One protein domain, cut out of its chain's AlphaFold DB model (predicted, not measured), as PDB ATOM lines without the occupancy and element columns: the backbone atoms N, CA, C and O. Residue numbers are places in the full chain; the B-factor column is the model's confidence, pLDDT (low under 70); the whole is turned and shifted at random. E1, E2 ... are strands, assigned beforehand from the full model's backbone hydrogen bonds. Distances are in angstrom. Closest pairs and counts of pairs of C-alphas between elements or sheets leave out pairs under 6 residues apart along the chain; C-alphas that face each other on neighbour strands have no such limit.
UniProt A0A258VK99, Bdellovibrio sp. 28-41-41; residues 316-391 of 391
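Overview. This is residues 316 to 391 of the 391 residues of a protein of Bdellovibrio sp. 28-41-41 (UniProt A0A258VK99). With little regular structure, this flat, loose domain has a small antiparallel sheet, E3-E2-E5, and beside it an antiparallel ribbon, E1-E6; residues 366 to 374 stick out. The printed part has 76 residues, no named helix and six named strands, E1 to E6 in order: all strand, with 25 residues in named elements. The radius of gyration of the C-alphas is 14.2 A, the spans 43 by 35 by 17 A.

Along the chain. E1, residues 320 to 323, begins at C-alpha 320 (65.786, -25.408, 19.425). E2, 333 to 339, is 17.7 A long. E3 is 355 to 358, E4 363 to 365, E5 379 to 381. E6, 385 to 388, ends at C-alpha 388 (71.384, -24.420, 19.446).

Arrangement. Within hydrogen-bond range are N 386 and O 322 of E1-E6, 3.2 A, N 334 and O 357 of hairpin E2-E3, 2.8 A, and N 380 and O 338 of E2-E5, 2.8 A. The closest C-alphas of E1 and E2, Ser 323 and Thr 334, are 4.8 A apart. E4 pairs with no named strand.

Size, cuts and confidence. The printed part has no cut. Links E2 to E3 and E4 to E5 are long. Residues 324 to 330, 351 and 382 to 391 have pLDDT under 70.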
ATOM      1  N   LEU A 316      59.036 -21.779   9.736       92.94
ATOM      2  CA  LEU A 316      59.556 -22.619  10.807       92.94
ATOM      3  C   LEU A 316      61.083 -22.589  10.717       92.94
ATOM      4  O   LEU A 316      61.648 -22.908   9.673       92.94
ATOM      5  N   GLN A 317      61.758 -22.132  11.770       91.62
ATOM      6  CA  GLN A 317      63.220 -21.990  11.741       91.62
ATOM      7  C   GLN A 317      63.948 -23.311  11.993       91.62
ATOM      8  O   GLN A 317      65.155 -23.374  11.783       91.62
ATOM      9  N   ASN A 318      63.228 -24.352  12.421       89.56
ATOM     10  CA  ASN A 318      63.792 -25.672  12.672       89.56
ATOM     11  C   ASN A 318      64.953 -25.667  13.698       89.56
ATOM     12  O   ASN A 318      65.875 -26.485  13.642       89.56
ATOM     13  N   ASP A 319      64.914 -24.720  14.636       89.06
ATOM     14  CA  ASP A 319      65.880 -24.559  15.716       89.06
ATOM     15  C   ASP A 319      65.313 -25.048  17.054       89.06
ATOM     16  O   ASP A 319      64.107 -25.219  17.220       89.06
ATOM     17  N   TYR A 320      66.193 -25.262  18.032       87.75
ATOM     18  CA  TYR A 320      65.786 -25.408  19.425       87.75
ATOM     19  C   TYR A 320      66.070 -24.111  20.167       87.75
ATOM     20  O   TYR A 320      67.219 -23.665  20.263       87.75
ATOM     21  N   LEU A 321      65.022 -23.527  20.739       86.00
ATOM     22  CA  LEU A 321      65.169 -22.423  21.673       86.00
ATOM     23  C   LEU A 321      65.417 -22.991  23.065       86.00
ATOM     24  O   LEU A 321      64.611 -23.777  23.573       86.00
ATOM     25  N   ILE A 322      66.508 -22.557  23.696       81.19
ATOM     26  CA  ILE A 322      66.858 -22.913  25.073       81.19
ATOM     27  C   ILE A 322      67.059 -21.622  25.869       81.19
ATOM     28  O   ILE A 322      67.812 -20.727  25.471       81.19
ATOM     29  N   SER A 323      66.376 -21.518  27.009       75.69
ATOM     30  CA  SER A 323      66.583 -20.419  27.953       75.69
ATOM     31  C   SER A 323      67.897 -20.595  28.704       75.69
ATOM     32  O   SER A 323      68.129 -21.623  29.342       75.69
ATOM     33  N   VAL A 324      68.741 -19.565  28.681       69.25
ATOM     34  CA  VAL A 324      69.966 -19.541  29.485       69.25
ATOM     35  C   VAL A 324      69.626 -18.994  30.862       69.25
ATOM     36  O   VAL A 324      69.223 -17.839  31.005       69.25
ATOM     37  N   SER A 325      69.786 -19.827  31.887       66.25
ATOM     38  CA  SER A 325      69.584 -19.429  33.278       66.25
ATOM     39  C   SER A 325      70.810 -19.791  34.111       66.25
ATOM     40  O   SER A 325      71.429 -20.828  33.882       66.25
ATOM     41  N   ASN A 326      71.135 -18.958  35.102       59.75
ATOM     42  CA  ASN A 326      72.222 -19.230  36.052       59.75
ATOM     43  C   ASN A 326      71.861 -20.344  37.055       59.75
ATOM     44  O   ASN A 326      72.702 -20.761  37.845       59.75
ATOM     45  N   THR A 327      70.609 -20.807  37.046       62.69
ATOM     46  CA  THR A 327      70.123 -21.931  37.848       62.69
ATOM     47  C   THR A 327      70.209 -23.238  37.051       62.69
ATOM     48  O   THR A 327      69.884 -23.237  35.862       62.69
ATOM     49  N   PRO A 328      70.611 -24.368  37.664       60.78
ATOM     50  CA  PRO A 328      70.587 -25.657  36.989       60.78
ATOM     51  C   PRO A 328      69.137 -26.032  36.685       60.78
ATOM     52  O   PRO A 328      68.363 -26.357  37.584       60.78
ATOM     53  N   LEU A 329      68.762 -25.952  35.413       65.50
ATOM     54  CA  LEU A 329      67.453 -26.361  34.926       65.50
ATOM     55  C   LEU A 329      67.569 -27.667  34.141       65.50
ATOM     56  O   LEU A 329      68.614 -27.922  33.530       65.50
ATOM     57  N   PRO A 330      66.494 -28.470  34.093       67.31
ATOM     58  CA  PRO A 330      66.388 -29.539  33.114       67.31
ATOM     59  C   PRO A 330      66.636 -28.975  31.709       67.31
ATOM     60  O   PRO A 330      66.042 -27.966  31.316       67.31
ATOM     61  N   LYS A 331      67.548 -29.604  30.962       71.94
ATOM     62  CA  LYS A 331      67.870 -29.189  29.593       71.94
ATOM     63  C   LYS A 331      66.612 -29.244  28.722       71.94
ATOM     64  O   LYS A 331      65.818 -30.172  28.841       71.94
ATOM     65  N   GLY A 332      66.466 -28.264  27.831       76.94
ATOM     66  CA  GLY A 332      65.383 -28.231  26.848       76.94
ATOM     67  C   GLY A 332      64.091 -27.559  27.308       76.94
ATOM     68  O   GLY A 332      63.097 -27.661  26.603       76.94
ATOM     69  N   ILE A 333      64.074 -26.861  28.445       83.38
ATOM     70  CA  ILE A 333      62.934 -26.021  28.840       83.38
ATOM     71  C   ILE A 333      63.213 -24.569  28.454       83.38
ATOM     72  O   ILE A 333      64.274 -24.019  28.761       83.38
ATOM     73  N   THR A 334      62.232 -23.940  27.817       85.88
ATOM     74  CA  THR A 334      62.244 -22.517  27.498       85.88
ATOM     75  C   THR A 334      61.051 -21.824  28.127       85.88
ATOM     76  O   THR A 334      59.912 -22.268  28.003       85.88
ATOM     77  N   PHE A 335      61.327 -20.718  28.811       84.62
ATOM     78  CA  PHE A 335      60.305 -19.921  29.470       84.62
ATOM     79  C   PHE A 335      59.852 -18.791  28.558       84.62
ATOM     80  O   PHE A 335      60.669 -18.049  28.000       84.62
ATOM     81  N   ALA A 336      58.542 -18.609  28.477       85.25
ATOM     82  CA  ALA A 336      57.957 -17.441  27.857       85.25
ATOM     83  C   ALA A 336      57.229 -16.593  28.903       85.25
ATOM     84  O   ALA A 336      56.402 -17.086  29.673       85.25
ATOM     85  N   PHE A 337      57.581 -15.309  28.926       82.00
ATOM     86  CA  PHE A 337      57.123 -14.337  29.925       82.00
ATOM     87  C   PHE A 337      56.374 -13.161  29.292       82.00
ATOM     88  O   PHE A 337      55.785 -12.346  29.996       82.00
ATOM     89  N   GLN A 338      56.454 -13.015  27.968       85.44
ATOM     90  CA  GLN A 338      55.898 -11.874  27.256       85.44
ATOM     91  C   GLN A 338      54.648 -12.312  26.512       85.44
ATOM     92  O   GLN A 338      54.734 -12.903  25.441       85.44
ATOM     93  N   TYR A 339      53.494 -12.013  27.088       88.00
ATOM     94  CA  TYR A 339      52.204 -12.208  26.440       88.00
ATOM     95  C   TYR A 339      51.759 -10.930  25.727       88.00
ATOM     96  O   TYR A 339      52.071  -9.823  26.178       88.00
ATOM     97  N   SER A 340      51.011 -11.071  24.633       85.50
ATOM     98  CA  SER A 340      50.398  -9.932  23.948       85.50
ATOM     99  C   SER A 340      49.402  -9.228  24.871       85.50
ATOM    100  O   SER A 340      48.474  -9.848  25.396       85.50
ATOM    101  N   GLY A 341      49.594  -7.921  25.069       80.88
ATOM    102  CA  GLY A 341      48.684  -7.079  25.853       80.88
ATOM    103  C   GLY A 341      47.447  -6.620  25.077       80.88
ATOM    104  O   GLY A 341      46.530  -6.065  25.673       80.88
ATOM    105  N   THR A 342      47.426  -6.832  23.760       84.38
ATOM    106  CA  THR A 342      46.334  -6.421  22.866       84.38
ATOM    107  C   THR A 342      45.478  -7.593  22.402       84.38
ATOM    108  O   THR A 342      44.358  -7.372  21.954       84.38
ATOM    109  N   SER A 343      45.979  -8.828  22.499       87.06
ATOM    110  CA  SER A 343      45.240 -10.013  22.066       87.06
ATOM    111  C   SER A 343      44.157 -10.401  23.067       87.06
ATOM    112  O   SER A 343      44.432 -10.574  24.254       87.06
ATOM    113  N   GLU A 344      42.935 -10.634  22.588       86.25
ATOM    114  CA  GLU A 344      41.825 -11.148  23.403       86.25
ATOM    115  C   GLU A 344      42.154 -12.496  24.068       86.25
ATOM    116  O   GLU A 344      41.644 -12.787  25.148       86.25
ATOM    117  N   ILE A 345      43.041 -13.287  23.453       85.81
ATOM    118  CA  ILE A 345      43.445 -14.614  23.934       85.81
ATOM    119  C   ILE A 345      44.333 -14.503  25.179       85.81
ATOM    120  O   ILE A 345      44.169 -15.270  26.124       85.81
ATOM    121  N   THR A 346      45.271 -13.552  25.193       87.38
ATOM    122  CA  THR A 346      46.310 -13.469  26.231       87.38
ATOM    123  C   THR A 346      46.187 -12.262  27.155       87.38
ATOM    124  O   THR A 346      46.874 -12.220  28.171       87.38
ATOM    125  N   LYS A 347      45.293 -11.298  26.886       82.12
ATOM    126  CA  LYS A 347      45.122 -10.096  27.729       82.12
ATOM    127  C   LYS A 347      44.728 -10.396  29.178       82.12
ATOM    128  O   LYS A 347      44.984  -9.586  30.063       82.12
ATOM    129  N   ALA A 348      44.086 -11.541  29.418       78.75
ATOM    130  CA  ALA A 348      43.692 -11.983  30.751       78.75
ATOM    131  C   ALA A 348      44.856 -12.607  31.538       78.75
ATOM    132  O   ALA A 348      44.725 -12.826  32.741       78.75
ATOM    133  N   PHE A 349      45.981 -12.917  30.882       79.50
ATOM    134  CA  PHE A 349      47.089 -13.600  31.536       79.50
ATOM    135  C   PHE A 349      47.842 -12.609  32.437       79.50
ATOM    136  O   PHE A 349      48.261 -11.539  31.983       79.50
ATOM    137  N   PRO A 350      48.035 -12.937  33.725       70.25
ATOM    138  CA  PRO A 350      48.822 -12.122  34.636       70.25
ATOM    139  C   PRO A 350      50.250 -11.923  34.121       70.25
ATOM    140  O   PRO A 350      50.894 -12.867  33.662       70.25
ATOM    141  N   LYS A 351      50.804 -10.716  34.295       69.50
ATOM    142  CA  LYS A 351      52.189 -10.393  33.887       69.50
ATOM    143  C   LYS A 351      53.266 -11.238  34.586       69.50
ATOM    144  O   LYS A 351      54.415 -11.217  34.164       69.50
ATOM    145  N   ASN A 352      52.918 -11.930  35.670       73.19
ATOM    146  CA  ASN A 352      53.809 -12.798  36.439       73.19
ATOM    147  C   ASN A 352      53.629 -14.296  36.138       73.19
ATOM    148  O   ASN A 352      54.329 -15.107  36.742       73.19
ATOM    149  N   GLN A 353      52.710 -14.683  35.249       78.06
ATOM    150  CA  GLN A 353      52.618 -16.072  34.809       78.06
ATOM    151  C   GLN A 353      53.714 -16.397  33.799       78.06
ATOM    152  O   GLN A 353      54.156 -15.548  33.028       78.06
ATOM    153  N   VAL A 354      54.142 -17.655  33.794       81.94
ATOM    154  CA  VAL A 354      55.217 -18.141  32.932       81.94
ATOM    155  C   VAL A 354      54.722 -19.370  32.193       81.94
ATOM    156  O   VAL A 354      54.263 -20.320  32.825       81.94
ATOM    157  N   ALA A 355      54.825 -19.355  30.867       85.94
ATOM    158  CA  ALA A 355      54.567 -20.531  30.051       85.94
ATOM    159  C   ALA A 355      55.871 -21.312  29.889       85.94
ATOM    160  O   ALA A 355      56.919 -20.739  29.576       85.94
ATOM    161  N   LEU A 356      55.793 -22.621  30.113       86.31
ATOM    162  CA  LEU A 356      56.900 -23.543  29.904       86.31
ATOM    163  C   LEU A 356      56.716 -24.232  28.561       86.31
ATOM    164  O   LEU A 356      55.693 -24.869  28.320       86.31
ATOM    165  N   PHE A 357      57.729 -24.125  27.715       87.50
ATOM    166  CA  PHE A 357      57.807 -24.846  26.459       87.50
ATOM    167  C   PHE A 357      58.939 -25.864  26.533       87.50
ATOM    168  O   PHE A 357      60.047 -25.542  26.965       87.50
ATOM    169  N   PHE A 358      58.665 -27.086  26.091       86.88
ATOM    170  CA  PHE A 358      59.649 -28.159  26.020       86.88
ATOM    171  C   PHE A 358      60.169 -28.246  24.591       86.88
ATOM    172  O   PHE A 358      59.399 -28.519  23.677       86.88
ATOM    173  N   LEU A 359      61.460 -27.969  24.416       87.44
ATOM    174  CA  LEU A 359      62.177 -27.983  23.143       87.44
ATOM    175  C   LEU A 359      61.439 -27.243  22.006       87.44
ATOM    176  O   LEU A 359      61.300 -27.794  20.915       87.44
ATOM    177  N   PRO A 360      60.949 -26.004  22.227       90.12
ATOM    178  CA  PRO A 360      60.228 -25.290  21.184       90.12
ATOM    179  C   PRO A 360      61.167 -24.835  20.068       90.12
ATOM    180  O   PRO A 360      62.353 -24.575  20.296       90.12
ATOM    181  N   GLN A 361      60.578 -24.623  18.896       91.06
ATOM    182  CA  GLN A 361      61.213 -23.944  17.773       91.06
ATOM    183  C   GLN A 361      60.744 -22.500  17.640       91.06
ATOM    184  O   GLN A 361      59.666 -22.134  18.119       91.06
ATOM    185  N   SER A 362      61.541 -21.674  16.966       90.25
ATOM    186  CA  SER A 362      61.120 -20.329  16.592       90.25
ATOM    187  C   SER A 362      60.324 -20.317  15.286       90.25
ATOM    188  O   SER A 362      60.606 -21.043  14.331       90.25
ATOM    189  N   ILE A 363      59.316 -19.447  15.250       92.69
ATOM    190  CA  ILE A 363      58.516 -19.156  14.060       92.69
ATOM    191  C   ILE A 363      58.790 -17.707  13.683       92.69
ATOM    192  O   ILE A 363      58.704 -16.809  14.523       92.69
ATOM    193  N   LYS A 364      59.128 -17.472  12.416       92.19
ATOM    194  CA  LYS A 364      59.439 -16.144  11.895       92.19
ATOM    195  C   LYS A 364      58.386 -15.714  10.884       92.19
ATOM    196  O   LYS A 364      58.107 -16.428   9.927       92.19
ATOM    197  N   LYS A 365      57.846 -14.506  11.046       93.56
ATOM    198  CA  LYS A 365      57.040 -13.869  10.001       93.56
ATOM    199  C   LYS A 365      57.940 -13.430   8.844       93.56
ATOM    200  O   LYS A 365      58.929 -12.725   9.051       93.56
ATOM    201  N   LEU A 366      57.589 -13.830   7.626       93.12
ATOM    202  CA  LEU A 366      58.322 -13.461   6.418       93.12
ATOM    203  C   LEU A 366      58.002 -12.029   5.982       93.12
ATOM    204  O   LEU A 366      56.884 -11.547   6.135       93.12
ATOM    205  N   ALA A 367      58.976 -11.358   5.362       89.88
ATOM    206  CA  ALA A 367      58.745 -10.052   4.737       89.88
ATOM    207  C   ALA A 367      57.753 -10.145   3.562       89.88
ATOM    208  O   ALA A 367      57.007  -9.207   3.304       89.88
ATOM    209  N   SER A 368      57.712 -11.298   2.888       88.69
ATOM    210  CA  SER A 368      56.770 -11.627   1.813       88.69
ATOM    211  C   SER A 368      55.423 -12.162   2.316       88.69
ATOM    212  O   SER A 368      54.672 -12.744   1.534       88.69
ATOM    213  N   ALA A 369      55.129 -12.040   3.613       88.75
ATOM    214  CA  ALA A 369      53.877 -12.501   4.196       88.75
ATOM    215  C   ALA A 369      52.663 -11.854   3.494       88.75
ATOM    216  O   ALA A 369      52.654 -10.630   3.324       88.75
ATOM    217  N   PRO A 370      51.629 -12.629   3.105       88.12
ATOM    218  CA  PRO A 370      50.451 -12.081   2.443       88.12
ATOM    219  C   PRO A 370      49.799 -10.959   3.257       88.12
ATOM    220  O   PRO A 370      49.475 -11.150   4.430       88.12
ATOM    221  N   ALA A 371      49.561  -9.806   2.624       87.50
ATOM    222  CA  ALA A 371      48.925  -8.648   3.263       87.50
ATOM    223  C   ALA A 371      47.454  -8.896   3.647       87.50
ATOM    224  O   ALA A 371      46.895  -8.169   4.462       87.50
ATOM    225  N   THR A 372      46.828  -9.926   3.071       88.12
ATOM    226  CA  THR A 372      45.462 -10.364   3.385       88.12
ATOM    227  C   THR A 372      45.354 -11.117   4.711       88.12
ATOM    228  O   THR A 372      44.246 -11.304   5.208       88.12
ATOM    229  N   ILE A 373      46.477 -11.560   5.287       89.31
ATOM    230  CA  ILE A 373      46.511 -12.291   6.555       89.31
ATOM    231  C   ILE A 373      46.910 -11.322   7.667       89.31
ATOM    232  O   ILE A 373      47.908 -10.605   7.571       89.31
ATOM    233  N   THR A 374      46.133 -11.319   8.746       91.19
ATOM    234  CA  THR A 374      46.492 -10.611   9.978       91.19
ATOM    235  C   THR A 374      47.274 -11.551  10.883       91.19
ATOM    236  O   THR A 374      46.893 -12.703  11.065       91.19
ATOM    237  N   TYR A 375      48.370 -11.052  11.450       91.12
ATOM    238  CA  TYR A 375      49.258 -11.818  12.322       91.12
ATOM    239  C   TYR A 375      49.227 -11.194  13.711       91.12
ATOM    240  O   TYR A 375      49.514 -10.003  13.841       91.12
ATOM    241  N   ASP A 376      48.909 -11.996  14.723       91.00
ATOM    242  CA  ASP A 376      48.954 -11.605  16.132       91.00
ATOM    243  C   ASP A 376      49.936 -12.523  16.873       91.00
ATOM    244  O   ASP A 376      49.830 -13.749  16.822       91.00
ATOM    245  N   GLU A 377      50.938 -11.931  17.518       90.19
ATOM    246  CA  GLU A 377      52.007 -12.656  18.206       90.19
ATOM    247  C   GLU A 377      51.628 -12.839  19.678       90.19
ATOM    248  O   GLU A 377      51.837 -11.947  20.498       90.19
ATOM    249  N   LEU A 378      51.073 -14.003  20.018       90.25
ATOM    250  CA  LEU A 378      50.464 -14.243  21.333       90.25
ATOM    251  C   LEU A 378      51.472 -14.295  22.480       90.25
ATOM    252  O   LEU A 378      51.215 -13.779  23.569       90.25
ATOM    253  N   VAL A 379      52.611 -14.945  22.249       88.69
ATOM    254  CA  VAL A 379      53.615 -15.191  23.277       88.69
ATOM    255  C   VAL A 379      55.018 -15.095  22.691       88.69
ATOM    256  O   VAL A 379      55.301 -15.629  21.620       88.69
ATOM    257  N   LYS A 380      55.907 -14.408  23.407       86.06
ATOM    258  CA  LYS A 380      57.321 -14.269  23.069       86.06
ATOM    259  C   LYS A 380      58.194 -14.794  24.196       86.06
ATOM    260  O   LYS A 380      57.954 -14.584  25.391       86.06
ATOM    261  N   VAL A 381      59.249 -15.467  23.777       80.06
ATOM    262  CA  VAL A 381      60.362 -15.873  24.628       80.06
ATOM    263  C   VAL A 381      61.236 -14.652  24.937       80.06
ATOM    264  O   VAL A 381      61.412 -13.773  24.095       80.06
ATOM    265  N   GLY A 382      61.719 -14.544  26.179       67.75
ATOM    266  CA  GLY A 382      62.463 -13.368  26.654       67.75
ATOM    267  C   GLY A 382      63.843 -13.191  25.988       67.75
ATOM    268  O   GLY A 382      64.314 -14.082  25.293       67.75
ATOM    269  N   PRO A 383      64.551 -12.072  26.231       57.88
ATOM    270  CA  PRO A 383      65.769 -11.698  25.495       57.88
ATOM    271  C   PRO A 383      67.022 -12.560  25.769       57.88
ATOM    272  O   PRO A 383      68.047 -12.350  25.130       57.88
ATOM    273  N   ARG A 384      66.984 -13.511  26.714       55.50
ATOM    274  CA  ARG A 384      68.134 -14.368  27.078       55.50
ATOM    275  C   ARG A 384      67.979 -15.776  26.506       55.50
ATOM    276  O   ARG A 384      67.658 -16.718  27.229       55.50
ATOM    277  N   LEU A 385      68.199 -15.899  25.202       59.06
ATOM    278  CA  LEU A 385      68.116 -17.167  24.477       59.06
ATOM    279  C   LEU A 385      69.455 -17.495  23.833       59.06
ATOM    280  O   LEU A 385      70.150 -16.608  23.339       59.06
ATOM    281  N   THR A 386      69.767 -18.784  23.778       56.84
ATOM    282  CA  THR A 386      70.776 -19.312  22.861       56.84
ATOM    283  C   THR A 386      70.060 -20.215  21.867       56.84
ATOM    284  O   THR A 386      69.261 -21.063  22.263       56.84
ATOM    285  N   ARG A 387      70.308 -19.994  20.571       58.56
ATOM    286  CA  ARG A 387      69.890 -20.919  19.514       58.56
ATOM    287  C   ARG A 387      70.930 -22.025  19.446       58.56
ATOM    288  O   ARG A 387      72.114 -21.728  19.306       58.56
ATOM    289  N   CYS A 388      70.499 -23.271  19.584       53.59
ATOM    290  CA  CYS A 388      71.384 -24.420  19.446       53.59
ATOM    291  C   CYS A 388      71.014 -25.190  18.179       53.59
ATOM    292  O   CYS A 388      69.958 -25.820  18.115       53.59
ATOM    293  N   GLU A 389      71.904 -25.162  17.194       45.12
ATOM    294  CA  GLU A 389      71.932 -26.139  16.112       45.12
ATOM    295  C   GLU A 389      72.740 -27.334  16.629       45.12
ATOM    296  O   GLU A 389      73.950 -27.242  16.811       45.12
ATOM    297  N   TYR A 390      72.075 -28.434  16.983       40.50
ATOM    298  CA  TYR A 390      72.782 -29.710  17.123       40.50
ATOM    299  C   TYR A 390      73.032 -30.247  15.711       40.50
ATOM    300  O   TYR A 390      72.043 -30.475  15.001       40.50
ATOM    301  N   GLU A 391      74.308 -30.379  15.328       33.69
ATOM    302  CA  GLU A 391      74.764 -31.154  14.158       33.69
ATOM    303  C   GLU A 391      74.245 -32.595  14.198       33.69
ATOM    304  O   GLU A 391      74.193 -33.183  15.308       33.69
TER     305      GLU A 391